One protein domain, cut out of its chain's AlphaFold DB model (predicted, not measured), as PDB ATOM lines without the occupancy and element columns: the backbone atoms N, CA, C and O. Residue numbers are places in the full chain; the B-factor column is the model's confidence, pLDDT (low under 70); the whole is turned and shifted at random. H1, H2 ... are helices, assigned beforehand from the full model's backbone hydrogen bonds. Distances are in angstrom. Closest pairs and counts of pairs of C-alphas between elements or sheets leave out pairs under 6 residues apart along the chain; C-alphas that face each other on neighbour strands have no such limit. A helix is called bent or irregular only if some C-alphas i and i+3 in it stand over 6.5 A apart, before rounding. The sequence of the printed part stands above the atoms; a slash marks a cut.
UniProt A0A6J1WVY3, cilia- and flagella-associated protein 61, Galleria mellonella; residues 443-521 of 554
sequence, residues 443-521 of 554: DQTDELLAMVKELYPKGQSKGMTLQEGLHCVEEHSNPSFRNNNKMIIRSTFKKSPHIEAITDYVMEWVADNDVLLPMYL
ATOM      1  N   ASP A 443      -1.540 112.189 310.656       84.31
ATOM      2  CA  ASP A 443      -3.003 112.121 310.755       84.31
ATOM      3  C   ASP A 443      -3.607 113.369 311.423       84.31
ATOM      4  O   ASP A 443      -4.714 113.790 311.090       84.31
ATOM      5  N   GLN A 444      -2.856 114.006 312.327       83.88
ATOM      6  CA  GLN A 444      -3.272 115.202 313.070       83.88
ATOM      7  C   GLN A 444      -3.095 116.512 312.286       83.88
ATOM      8  O   GLN A 444      -3.419 117.589 312.784       83.88
ATOM      9  N   THR A 445      -2.595 116.472 311.048       85.12
ATOM     10  CA  THR A 445      -2.351 117.697 310.270       85.12
ATOM     11  C   THR A 445      -3.643 118.435 309.922       85.12
ATOM     12  O   THR A 445      -3.658 119.666 309.896       85.12
ATOM     13  N   ASP A 446      -4.748 117.710 309.722       81.44
ATOM     14  CA  ASP A 446      -6.074 118.316 309.538       81.44
ATOM     15  C   ASP A 446      -6.484 119.131 310.785       81.44
ATOM     16  O   ASP A 446      -7.023 120.234 310.656       81.44
ATOM     17  N   GLU A 447      -6.180 118.627 311.986       85.56
ATOM     18  CA  GLU A 447      -6.447 119.303 313.260       85.56
ATOM     19  C   GLU A 447      -5.548 120.527 313.441       85.56
ATOM     20  O   GLU A 447      -6.056 121.607 313.734       85.56
ATOM     21  N   LEU A 448      -4.247 120.405 313.154       87.31
ATOM     22  CA  LEU A 448      -3.315 121.536 313.151       87.31
ATOM     23  C   LEU A 448      -3.837 122.674 312.259       87.31
ATOM     24  O   LEU A 448      -3.900 123.830 312.678       87.31
ATOM     25  N   LEU A 449      -4.240 122.357 311.024       85.19
ATOM     26  CA  LEU A 449      -4.746 123.347 310.070       85.19
ATOM     27  C   LEU A 449      -6.102 123.938 310.479       85.19
ATOM     28  O   LEU A 449      -6.390 125.086 310.127       85.19
ATOM     29  N   ALA A 450      -6.943 123.177 311.183       85.31
ATOM     30  CA  ALA A 450      -8.199 123.670 311.739       85.31
ATOM     31  C   ALA A 450      -7.943 124.613 312.922       85.31
ATOM     32  O   ALA A 450      -8.429 125.740 312.918       85.31
ATOM     33  N   MET A 451      -7.107 124.201 313.873       86.19
ATOM     34  CA  MET A 451      -6.770 124.985 315.059       86.19
ATOM     35  C   MET A 451      -6.098 126.305 314.699       86.19
ATOM     36  O   MET A 451      -6.481 127.341 315.228       86.19
ATOM     37  N   VAL A 452      -5.188 126.311 313.717       86.81
ATOM     38  CA  VAL A 452      -4.544 127.540 313.213       86.81
ATOM     39  C   VAL A 452      -5.561 128.604 312.775       86.81
ATOM     40  O   VAL A 452      -5.300 129.798 312.926       86.81
ATOM     41  N   LYS A 453      -6.725 128.202 312.252       85.56
ATOM     42  CA  LYS A 453      -7.790 129.130 311.836       85.56
ATOM     43  C   LYS A 453      -8.575 129.710 313.013       85.56
ATOM     44  O   LYS A 453      -9.072 130.829 312.905       85.56
ATOM     45  N   GLU A 454      -8.632 128.984 314.121       87.69
ATOM     46  CA  GLU A 454      -9.338 129.363 315.351       87.69
ATOM     47  C   GLU A 454      -8.445 130.156 316.328       87.69
ATOM     48  O   GLU A 454      -8.908 130.613 317.371       87.69
ATOM     49  N   LEU A 455      -7.160 130.365 316.007       85.62
ATOM     50  CA  LEU A 455      -6.239 131.102 316.875       85.62
ATOM     51  C   LEU A 455      -6.572 132.601 316.957       85.62
ATOM     52  O   LEU A 455      -6.667 133.313 315.948       85.62
ATOM     53  N   TYR A 456      -6.637 133.094 318.194       85.12
ATOM     54  CA  TYR A 456      -6.667 134.518 318.516       85.12
ATOM     55  C   TYR A 456      -5.279 135.164 318.380       85.12
ATOM     56  O   TYR A 456      -4.254 134.475 318.371       85.12
ATOM     57  N   PRO A 457      -5.212 136.502 318.266       82.94
ATOM     58  CA  PRO A 457      -3.937 137.196 318.289       82.94
ATOM     59  C   PRO A 457      -3.213 136.993 319.623       82.94
ATOM     60  O   PRO A 457      -3.832 136.936 320.688       82.94
ATOM     61  N   LYS A 458      -1.880 136.915 319.580       80.75
ATOM     62  CA  LYS A 458      -1.067 136.663 320.772       80.75
ATOM     63  C   LYS A 458      -1.335 137.702 321.868       80.75
ATOM     64  O   LYS A 458      -1.352 138.904 321.608       80.75
ATOM     65  N   GLY A 459      -1.531 137.221 323.098       76.38
ATOM     66  CA  GLY A 459      -1.805 138.059 324.272       76.38
ATOM     67  C   GLY A 459      -3.245 138.579 324.372       76.38
ATOM     68  O   GLY A 459      -3.536 139.361 325.274       76.38
ATOM     69  N   GLN A 460      -4.148 138.154 323.482       76.19
ATOM     70  CA  GLN A 460      -5.562 138.522 323.510       76.19
ATOM     71  C   GLN A 460      -6.434 137.274 323.692       76.19
ATOM     72  O   GLN A 460      -6.331 136.319 322.930       76.19
ATOM     73  N   SER A 461      -7.314 137.287 324.696       64.06
ATOM     74  CA  SER A 461      -8.327 136.239 324.928       64.06
ATOM     75  C   SER A 461      -9.694 136.571 324.314       64.06
ATOM     76  O   SER A 461     -10.641 135.798 324.443       64.06
ATOM     77  N   LYS A 462      -9.814 137.743 323.673       63.28
ATOM     78  CA  LYS A 462     -11.001 138.242 322.965       63.28
ATOM     79  C   LYS A 462     -10.546 138.999 321.716       63.28
ATOM     80  O   LYS A 462      -9.588 139.762 321.792       63.28
ATOM     81  N   GLY A 463     -11.233 138.814 320.595       69.62
ATOM     82  CA  GLY A 463     -10.894 139.415 319.303       69.62
ATOM     83  C   GLY A 463     -11.545 138.638 318.162       69.62
ATOM     84  O   GLY A 463     -12.359 137.757 318.425       69.62
ATOM     85  N   MET A 464     -11.190 138.950 316.917       74.12
ATOM     86  CA  MET A 464     -11.541 138.098 315.776       74.12
ATOM     87  C   MET A 464     -10.540 136.944 315.691       74.12
ATOM     88  O   MET A 464      -9.335 137.154 315.863       74.12
ATOM     89  N   THR A 465     -11.023 135.734 315.427       81.62
ATOM     90  CA  THR A 465     -10.164 134.604 315.046       81.62
ATOM     91  C   THR A 465      -9.494 134.876 313.697       81.62
ATOM     92  O   THR A 465      -9.918 135.755 312.939       81.62
ATOM     93  N   LEU A 466      -8.455 134.110 313.354       79.44
ATOM     94  CA  LEU A 466      -7.847 134.203 312.024       79.44
ATOM     95  C   LEU A 466      -8.884 133.979 310.911       79.44
ATOM     96  O   LEU A 466      -8.869 134.688 309.904       79.44
ATOM     97  N   GLN A 467      -9.789 133.018 311.096       80.88
ATOM     98  CA  GLN A 467     -10.865 132.735 310.153       80.88
ATOM     99  C   GLN A 467     -11.818 133.920 309.980       80.88
ATOM    100  O   GLN A 467     -12.100 134.313 308.849       80.88
ATOM    101  N   GLU A 468     -12.288 134.506 311.079       80.00
ATOM    102  CA  GLU A 468     -13.172 135.676 311.050       80.00
ATOM    103  C   GLU A 468     -12.474 136.883 310.419       80.00
ATOM    104  O   GLU A 468     -13.049 137.560 309.571       80.00
ATOM    105  N   GLY A 469     -11.200 137.105 310.756       74.88
ATOM    106  CA  GLY A 469     -10.389 138.160 310.158       74.88
ATOM    107  C   GLY A 469     -10.239 137.995 308.644       74.88
ATOM    108  O   GLY A 469     -10.358 138.970 307.905       74.88
ATOM    109  N   LEU A 470     -10.026 136.767 308.158       73.81
ATOM    110  CA  LEU A 470      -9.974 136.475 306.723       73.81
ATOM    111  C   LEU A 470     -11.333 136.696 306.042       73.81
ATOM    112  O   LEU A 470     -11.367 137.297 304.968       73.81
ATOM    113  N   HIS A 471     -12.436 136.287 306.678       72.38
ATOM    114  CA  HIS A 471     -13.792 136.482 306.157       72.38
ATOM    115  C   HIS A 471     -14.155 137.965 306.034       72.38
ATOM    116  O   HIS A 471     -14.641 138.400 304.992       72.38
ATOM    117  N   CYS A 472     -13.842 138.773 307.052       68.44
ATOM    118  CA  CYS A 472     -14.048 140.218 306.994       68.44
ATOM    119  C   CYS A 472     -13.286 140.847 305.824       68.44
ATOM    120  O   CYS A 472     -13.799 141.750 305.170       68.44
ATOM    121  N   VAL A 473     -12.074 140.379 305.522       66.88
ATOM    122  CA  VAL A 473     -11.316 140.914 304.385       66.88
ATOM    123  C   VAL A 473     -11.903 140.466 303.042       66.88
ATOM    124  O   VAL A 473     -11.872 141.240 302.085       66.88
ATOM    125  N   GLU A 474     -12.468 139.260 302.964       64.69
ATOM    126  CA  GLU A 474     -13.129 138.753 301.759       64.69
ATOM    127  C   GLU A 474     -14.417 139.535 301.442       64.69
ATOM    128  O   GLU A 474     -14.556 140.027 300.321       64.69
ATOM    129  N   GLU A 475     -15.284 139.780 302.430       61.53
ATOM    130  CA  GLU A 475     -16.535 140.549 302.269       61.53
ATOM    131  C   GLU A 475     -16.318 141.994 301.790       61.53
ATOM    132  O   GLU A 475     -17.146 142.547 301.068       61.53
ATOM    133  N   HIS A 476     -15.192 142.610 302.160       56.72
ATOM    134  CA  HIS A 476     -14.863 143.992 301.793       56.72
ATOM    135  C   HIS A 476     -14.042 144.092 300.493       56.72
ATOM    136  O   HIS A 476     -13.659 145.189 300.077       56.72
ATOM    137  N   SER A 477     -13.747 142.963 299.840       55.47
ATOM    138  CA  SER A 477     -12.887 142.918 298.659       55.47
ATOM    139  C   SER A 477     -13.689 142.851 297.350       55.47
ATOM    140  O   SER A 477     -14.420 141.904 297.078       55.47
ATOM    141  N   ASN A 478     -13.536 143.869 296.493       54.75
ATOM    142  CA  ASN A 478     -14.183 143.908 295.175       54.75
ATOM    143  C   ASN A 478     -13.613 142.806 294.242       54.75
ATOM    144  O   ASN A 478     -12.385 142.692 294.121       54.75
ATOM    145  N   PRO A 479     -14.454 142.039 293.513       54.91
ATOM    146  CA  PRO A 479     -14.016 140.888 292.712       54.91
ATOM    147  C   PRO A 479     -13.114 141.249 291.517       54.91
ATOM    148  O   PRO A 479     -12.390 140.391 291.013       54.91
ATOM    149  N   SER A 480     -13.084 142.516 291.092       54.53
ATOM    150  CA  SER A 480     -12.262 143.010 289.978       54.53
ATOM    151  C   SER A 480     -10.762 143.176 290.294       54.53
ATOM    152  O   SER A 480      -9.977 143.362 289.368       54.53
ATOM    153  N   PHE A 481     -10.326 143.056 291.560       50.50
ATOM    154  CA  PHE A 481      -8.934 143.316 291.996       50.50
ATOM    155  C   PHE A 481      -8.274 142.164 292.786       50.50
ATOM    156  O   PHE A 481      -7.384 142.376 293.616       50.50
ATOM    157  N   ARG A 482      -8.665 140.915 292.509       54.31
ATOM    158  CA  ARG A 482      -8.289 139.721 293.299       54.31
ATOM    159  C   ARG A 482      -6.774 139.536 293.527       54.31
ATOM    160  O   ARG A 482      -6.374 139.110 294.609       54.31
ATOM    161  N   ASN A 483      -5.916 139.899 292.567       53.50
ATOM    162  CA  ASN A 483      -4.458 139.727 292.693       53.50
ATOM    163  C   ASN A 483      -3.762 140.822 293.530       53.50
ATOM    164  O   ASN A 483      -2.902 140.490 294.347       53.50
ATOM    165  N   ASN A 484      -4.158 142.095 293.398       55.78
ATOM    166  CA  ASN A 484      -3.612 143.181 294.229       55.78
ATOM    167  C   ASN A 484      -4.044 143.026 295.696       55.78
ATOM    168  O   ASN A 484      -3.241 143.241 296.607       55.78
ATOM    169  N   ASN A 485      -5.266 142.535 295.926       63.00
ATOM    170  CA  ASN A 485      -5.777 142.259 297.266       63.00
ATOM    171  C   ASN A 485      -4.974 141.151 297.968       63.00
ATOM    172  O   ASN A 485      -4.615 141.328 299.127       63.00
ATOM    173  N   LYS A 486      -4.574 140.064 297.281       65.50
ATOM    174  CA  LYS A 486      -3.739 138.996 297.884       65.50
ATOM    175  C   LYS A 486      -2.416 139.532 298.458       65.50
ATOM    176  O   LYS A 486      -1.983 139.094 299.525       65.50
ATOM    177  N   MET A 487      -1.765 140.482 297.783       66.12
ATOM    178  CA  MET A 487      -0.489 141.050 298.243       66.12
ATOM    179  C   MET A 487      -0.671 141.997 299.439       66.12
ATOM    180  O   MET A 487       0.139 141.965 300.369       66.12
ATOM    181  N   ILE A 488      -1.752 142.782 299.445       69.12
ATOM    182  CA  ILE A 488      -2.135 143.655 300.564       69.12
ATOM    183  C   ILE A 488      -2.530 142.817 301.782       69.12
ATOM    184  O   ILE A 488      -1.973 143.012 302.855       69.12
ATOM    185  N   ILE A 489      -3.388 141.808 301.608       71.75
ATOM    186  CA  ILE A 489      -3.765 140.850 302.660       71.75
ATOM    187  C   ILE A 489      -2.515 140.239 303.286       71.75
ATOM    188  O   ILE A 489      -2.357 140.228 304.503       71.75
ATOM    189  N   ARG A 490      -1.574 139.783 302.452       72.62
ATOM    190  CA  ARG A 490      -0.332 139.177 302.929       72.62
ATOM    191  C   ARG A 490       0.557 140.168 303.678       72.62
ATOM    192  O   ARG A 490       1.225 139.759 304.625       72.62
ATOM    193  N   SER A 491       0.623 141.431 303.261       73.38
ATOM    194  CA  SER A 491       1.446 142.442 303.935       73.38
ATOM    195  C   SER A 491       0.829 142.895 305.262       73.38
ATOM    196  O   SER A 491       1.565 143.063 306.232       73.38
ATOM    197  N   THR A 492      -0.499 142.996 305.334       75.75
ATOM    198  CA  THR A 492      -1.253 143.263 306.566       75.75
ATOM    199  C   THR A 492      -1.141 142.094 307.540       75.75
ATOM    200  O   THR A 492      -0.768 142.294 308.693       75.75
ATOM    201  N   PHE A 493      -1.352 140.859 307.071       77.31
ATOM    202  CA  PHE A 493      -1.203 139.652 307.887       77.31
ATOM    203  C   PHE A 493       0.218 139.505 308.440       77.31
ATOM    204  O   PHE A 493       0.390 139.197 309.612       77.31
ATOM    205  N   LYS A 494       1.248 139.825 307.639       77.50
ATOM    206  CA  LYS A 494       2.657 139.846 308.079       77.50
ATOM    207  C   LYS A 494       2.947 140.756 309.271       77.50
ATOM    208  O   LYS A 494       3.929 140.524 309.964       77.50
ATOM    209  N   LYS A 495       2.132 141.788 309.474       79.06
ATOM    210  CA  LYS A 495       2.250 142.738 310.586       79.06
ATOM    211  C   LYS A 495       1.313 142.394 311.748       79.06
ATOM    212  O   LYS A 495       1.307 143.103 312.745       79.06
ATOM    213  N   SER A 496       0.496 141.352 311.602       80.44
ATOM    214  CA  SER A 496      -0.524 140.986 312.574       80.44
ATOM    215  C   SER A 496       0.045 140.123 313.710       80.44
ATOM    216  O   SER A 496       0.836 139.212 313.442       80.44
ATOM    217  N   PRO A 497      -0.426 140.319 314.957       82.12
ATOM    218  CA  PRO A 497      -0.087 139.460 316.094       82.12
ATOM    219  C   PRO A 497      -0.566 138.002 315.958       82.12
ATOM    220  O   PRO A 497      -0.160 137.156 316.754       82.12
ATOM    221  N   HIS A 498      -1.381 137.669 314.947       82.50
ATOM    222  CA  HIS A 498      -1.727 136.276 314.637       82.50
ATOM    223  C   HIS A 498      -0.507 135.440 314.230       82.50
ATOM    224  O   HIS A 498      -0.466 134.252 314.525       82.50
ATOM    225  N   ILE A 499       0.511 136.024 313.586       83.94
ATOM    226  CA  ILE A 499       1.688 135.253 313.145       83.94
ATOM    227  C   ILE A 499       2.473 134.695 314.322       83.94
ATOM    228  O   ILE A 499       2.946 133.563 314.248       83.94
ATOM    229  N   GLU A 500       2.610 135.468 315.395       83.94
ATOM    230  CA  GLU A 500       3.310 134.997 316.586       83.94
ATOM    231  C   GLU A 500       2.529 133.873 317.266       83.94
ATOM    232  O   GLU A 500       3.123 132.850 317.577       83.94
ATOM    233  N   ALA A 501       1.203 134.010 317.391       85.94
ATOM    234  CA  ALA A 501       0.346 132.955 317.936       85.94
ATOM    235  C   ALA A 501       0.432 131.653 317.119       85.94
ATOM    236  O   ALA A 501       0.603 130.577 317.682       85.94
ATOM    237  N   ILE A 502       0.383 131.753 315.785       86.44
ATOM    238  CA  ILE A 502       0.532 130.598 314.886       86.44
ATOM    239  C   ILE A 502       1.924 129.985 315.025       86.44
ATOM    240  O   ILE A 502       2.057 128.766 315.026       86.44
ATOM    241  N   THR A 503       2.965 130.812 315.128       86.44
ATOM    242  CA  THR A 503       4.339 130.320 315.267       86.44
ATOM    243  C   THR A 503       4.509 129.563 316.578       86.44
ATOM    244  O   THR A 503       5.075 128.477 316.555       86.44
ATOM    245  N   ASP A 504       4.011 130.099 317.692       85.44
ATOM    246  CA  ASP A 504       4.106 129.445 318.999       85.44
ATOM    247  C   ASP A 504       3.353 128.104 318.991       85.44
ATOM    248  O   ASP A 504       3.943 127.083 319.336       85.44
ATOM    249  N   TYR A 505       2.118 128.079 318.474       88.75
ATOM    250  CA  TYR A 505       1.310 126.859 318.378       88.75
ATOM    251  C   TYR A 505       1.935 125.793 317.465       88.75
ATOM    252  O   TYR A 505       2.002 124.623 317.822       88.75
ATOM    253  N   VAL A 506       2.441 126.179 316.288       88.31
ATOM    254  CA  VAL A 506       3.104 125.229 315.376       88.31
ATOM    255  C   VAL A 506       4.402 124.695 315.987       88.31
ATOM    256  O   VAL A 506       4.722 123.528 315.792       88.31
ATOM    257  N   MET A 507       5.159 125.520 316.719       85.31
ATOM    258  CA  MET A 507       6.380 125.069 317.397       85.31
ATOM    259  C   MET A 507       6.081 124.093 318.537       85.31
ATOM    260  O   MET A 507       6.834 123.137 318.703       85.31
ATOM    261  N   GLU A 508       5.010 124.324 319.295       87.94
ATOM    262  CA  GLU A 508       4.513 123.398 320.318       87.94
ATOM    263  C   GLU A 508       4.063 122.080 319.680       87.94
ATOM    264  O   GLU A 508       4.589 121.028 320.019       87.94
ATOM    265  N   TRP A 509       3.235 122.141 318.635       89.25
ATOM    266  CA  TRP A 509       2.778 120.952 317.916       89.25
ATOM    267  C   TRP A 509       3.930 120.129 317.314       89.25
ATOM    268  O   TRP A 509       3.909 118.901 317.341       89.25
ATOM    269  N   VAL A 510       4.968 120.782 316.776       87.56
ATOM    270  CA  VAL A 510       6.177 120.096 316.281       87.56
ATOM    271  C   VAL A 510       6.981 119.461 317.421       87.56
ATOM    272  O   VAL A 510       7.619 118.429 317.199       87.56
ATOM    273  N   ALA A 511       6.968 120.056 318.616       85.62
ATOM    274  CA  ALA A 511       7.611 119.489 319.798       85.62
ATOM    275  C   ALA A 511       6.853 118.272 320.334       85.62
ATOM    276  O   ALA A 511       7.480 117.268 320.655       85.62
ATOM    277  N   ASP A 512       5.522 118.314 320.327       88.25
ATOM    278  CA  ASP A 512       4.679 117.175 320.707       88.25
ATOM    279  C   ASP A 512       4.828 115.986 319.742       88.25
ATOM    280  O   ASP A 512       4.583 114.837 320.103       88.25
ATOM    281  N   ASN A 513       5.255 116.259 318.505       87.75
ATOM    282  CA  ASN A 513       5.474 115.269 317.450       87.75
ATOM    283  C   ASN A 513       6.968 115.006 317.171       87.75
ATOM    284  O   ASN A 513       7.317 114.560 316.074       87.75
ATOM    285  N   ASP A 514       7.866 115.269 318.125       84.75
ATOM    286  CA  ASP A 514       9.323 115.204 317.927       84.75
ATOM    287  C   ASP A 514       9.837 113.841 317.433       84.75
ATOM    288  O   ASP A 514      10.699 113.792 316.552       84.75
ATOM    289  N   VAL A 515       9.266 112.740 317.929       86.31
ATOM    290  CA  VAL A 515       9.602 111.367 317.523       86.31
ATOM    291  C   VAL A 515       9.334 111.150 316.034       86.31
ATOM    292  O   VAL A 515      10.105 110.474 315.352       86.31
ATOM    293  N   LEU A 516       8.243 111.726 315.520       86.75
ATOM    294  CA  LEU A 516       7.821 111.581 314.126       86.75
ATOM    295  C   LEU A 516       8.453 112.639 313.217       86.75
ATOM    296  O   LEU A 516       8.637 112.402 312.023       86.75
ATOM    297  N   LEU A 517       8.814 113.793 313.783       88.00
ATOM    298  CA  LEU A 517       9.365 114.949 313.084       88.00
ATOM    299  C   LEU A 517      10.780 115.347 313.569       88.00
ATOM    300  O   LEU A 517      11.050 116.541 313.746       88.00
ATOM    301  N   PRO A 518      11.747 114.413 313.704       85.12
ATOM    302  CA  PRO A 518      13.075 114.714 314.256       85.12
ATOM    303  C   PRO A 518      13.911 115.631 313.352       85.12
ATOM    304  O   PRO A 518      14.906 116.218 313.772       85.12
ATOM    305  N   MET A 519      13.518 115.757 312.083       86.44
ATOM    306  CA  MET A 519      14.131 116.651 311.104       86.44
ATOM    307  C   MET A 519      13.716 118.121 311.262       86.44
ATOM    308  O   MET A 519      14.321 118.985 310.622       86.44
ATOM    309  N   TYR A 520      12.683 118.417 312.058       84.44
ATOM    310  CA  TYR A 520      12.216 119.779 312.303       84.44
ATOM    311  C   TYR A 520      12.947 120.392 313.497       84.44
ATOM    312  O   TYR A 520      13.372 119.709 314.426       84.44
ATOM    313  N   LEU A 521      13.135 121.713 313.451       77.38
ATOM    314  CA  LEU A 521      13.857 122.424 314.499       77.38
ATOM    315  C   LEU A 521      13.032 122.443 315.789       77.38
ATOM    316  O   LEU A 521      12.008 123.119 315.856       77.38
TER     317      LEU A 521
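This is residues 443 to 521 of the 554 residues of the protein "cilia- and flagella-associated protein 61" of Galleria mellonella (UniProt A0A6J1WVY3). Two loose pairs of antiparallel helices meet end to end at an angle and make a wide V. H1 and H4 lie side by side in one arm and H2 and H3 in the other, while the ends of H1 and H3 and the starts of H2 and H4 come together where the arms join. The printed part has 79 residues with four named helices in the order H1, H2, H3, H4 and no named strand, and its class is all helix. The whole is loose, with a radius of gyration of the C-alphas of 15.0 A, and elongated, spanning 47 by 28 by 22 A.

H1, residues 445 to 454, touches H2, residues 466 to 475, at a steep tilt of 67 degrees; their closest C-alphas, those of Lys 453 and Gln 467, are 5.0 A apart. H1 also touches H4, residues 498 to 512, at a shallow tilt of 30 degrees, opposite ways. The closest C-alphas of H1 and H4 are those of Val 452 and Ile 502, 6.2 A apart. H2 and H3, residues 479 to 494, are close but not clearly touching, with the closest C-alphas, those of Val 473 and Ile 489, 7.7 A apart; they run opposite ways at a shallow tilt of 29 degrees. H3 and H4 are close but not clearly touching, at a steep tilt of 66 degrees, with the closest C-alphas, those of Phe 493 and Ile 499, 7.4 A apart. H1 and H3 are apart. Every O i to N i+4 pair is within hydrogen-bond range in H2 and H4, against 5 of 6 in H1 and 9 of 12 in H3.

H1 begins at C-alpha 445, at (-2.351, 117.697, 310.270), and ends at residue 454. H2 runs from residue 466 to 475. H3, from residue 479 to 494, measures 22.7 A from first to last C-alpha. It is irregular, with C-alphas 480 and 483 8.9 A apart, and has a kink of 46 degrees near residue 486. H4, from residue 498, measures 21.0 A and ends at C-alpha 512, at (4.679, 117.175, 320.707).

The two C-alphas farthest apart are those of Ser 480 and Val 515, 47.3 A. The printed part has no cut. The link from H1 to H2 is long, with 11 residues, while those from H2 to H3 and from H3 to H4 are tight, with 3 residues each. The mean pLDDT of the printed part is 77.1, and the model's confidence is under 70 at residues 461 to 463 and 472 to 488.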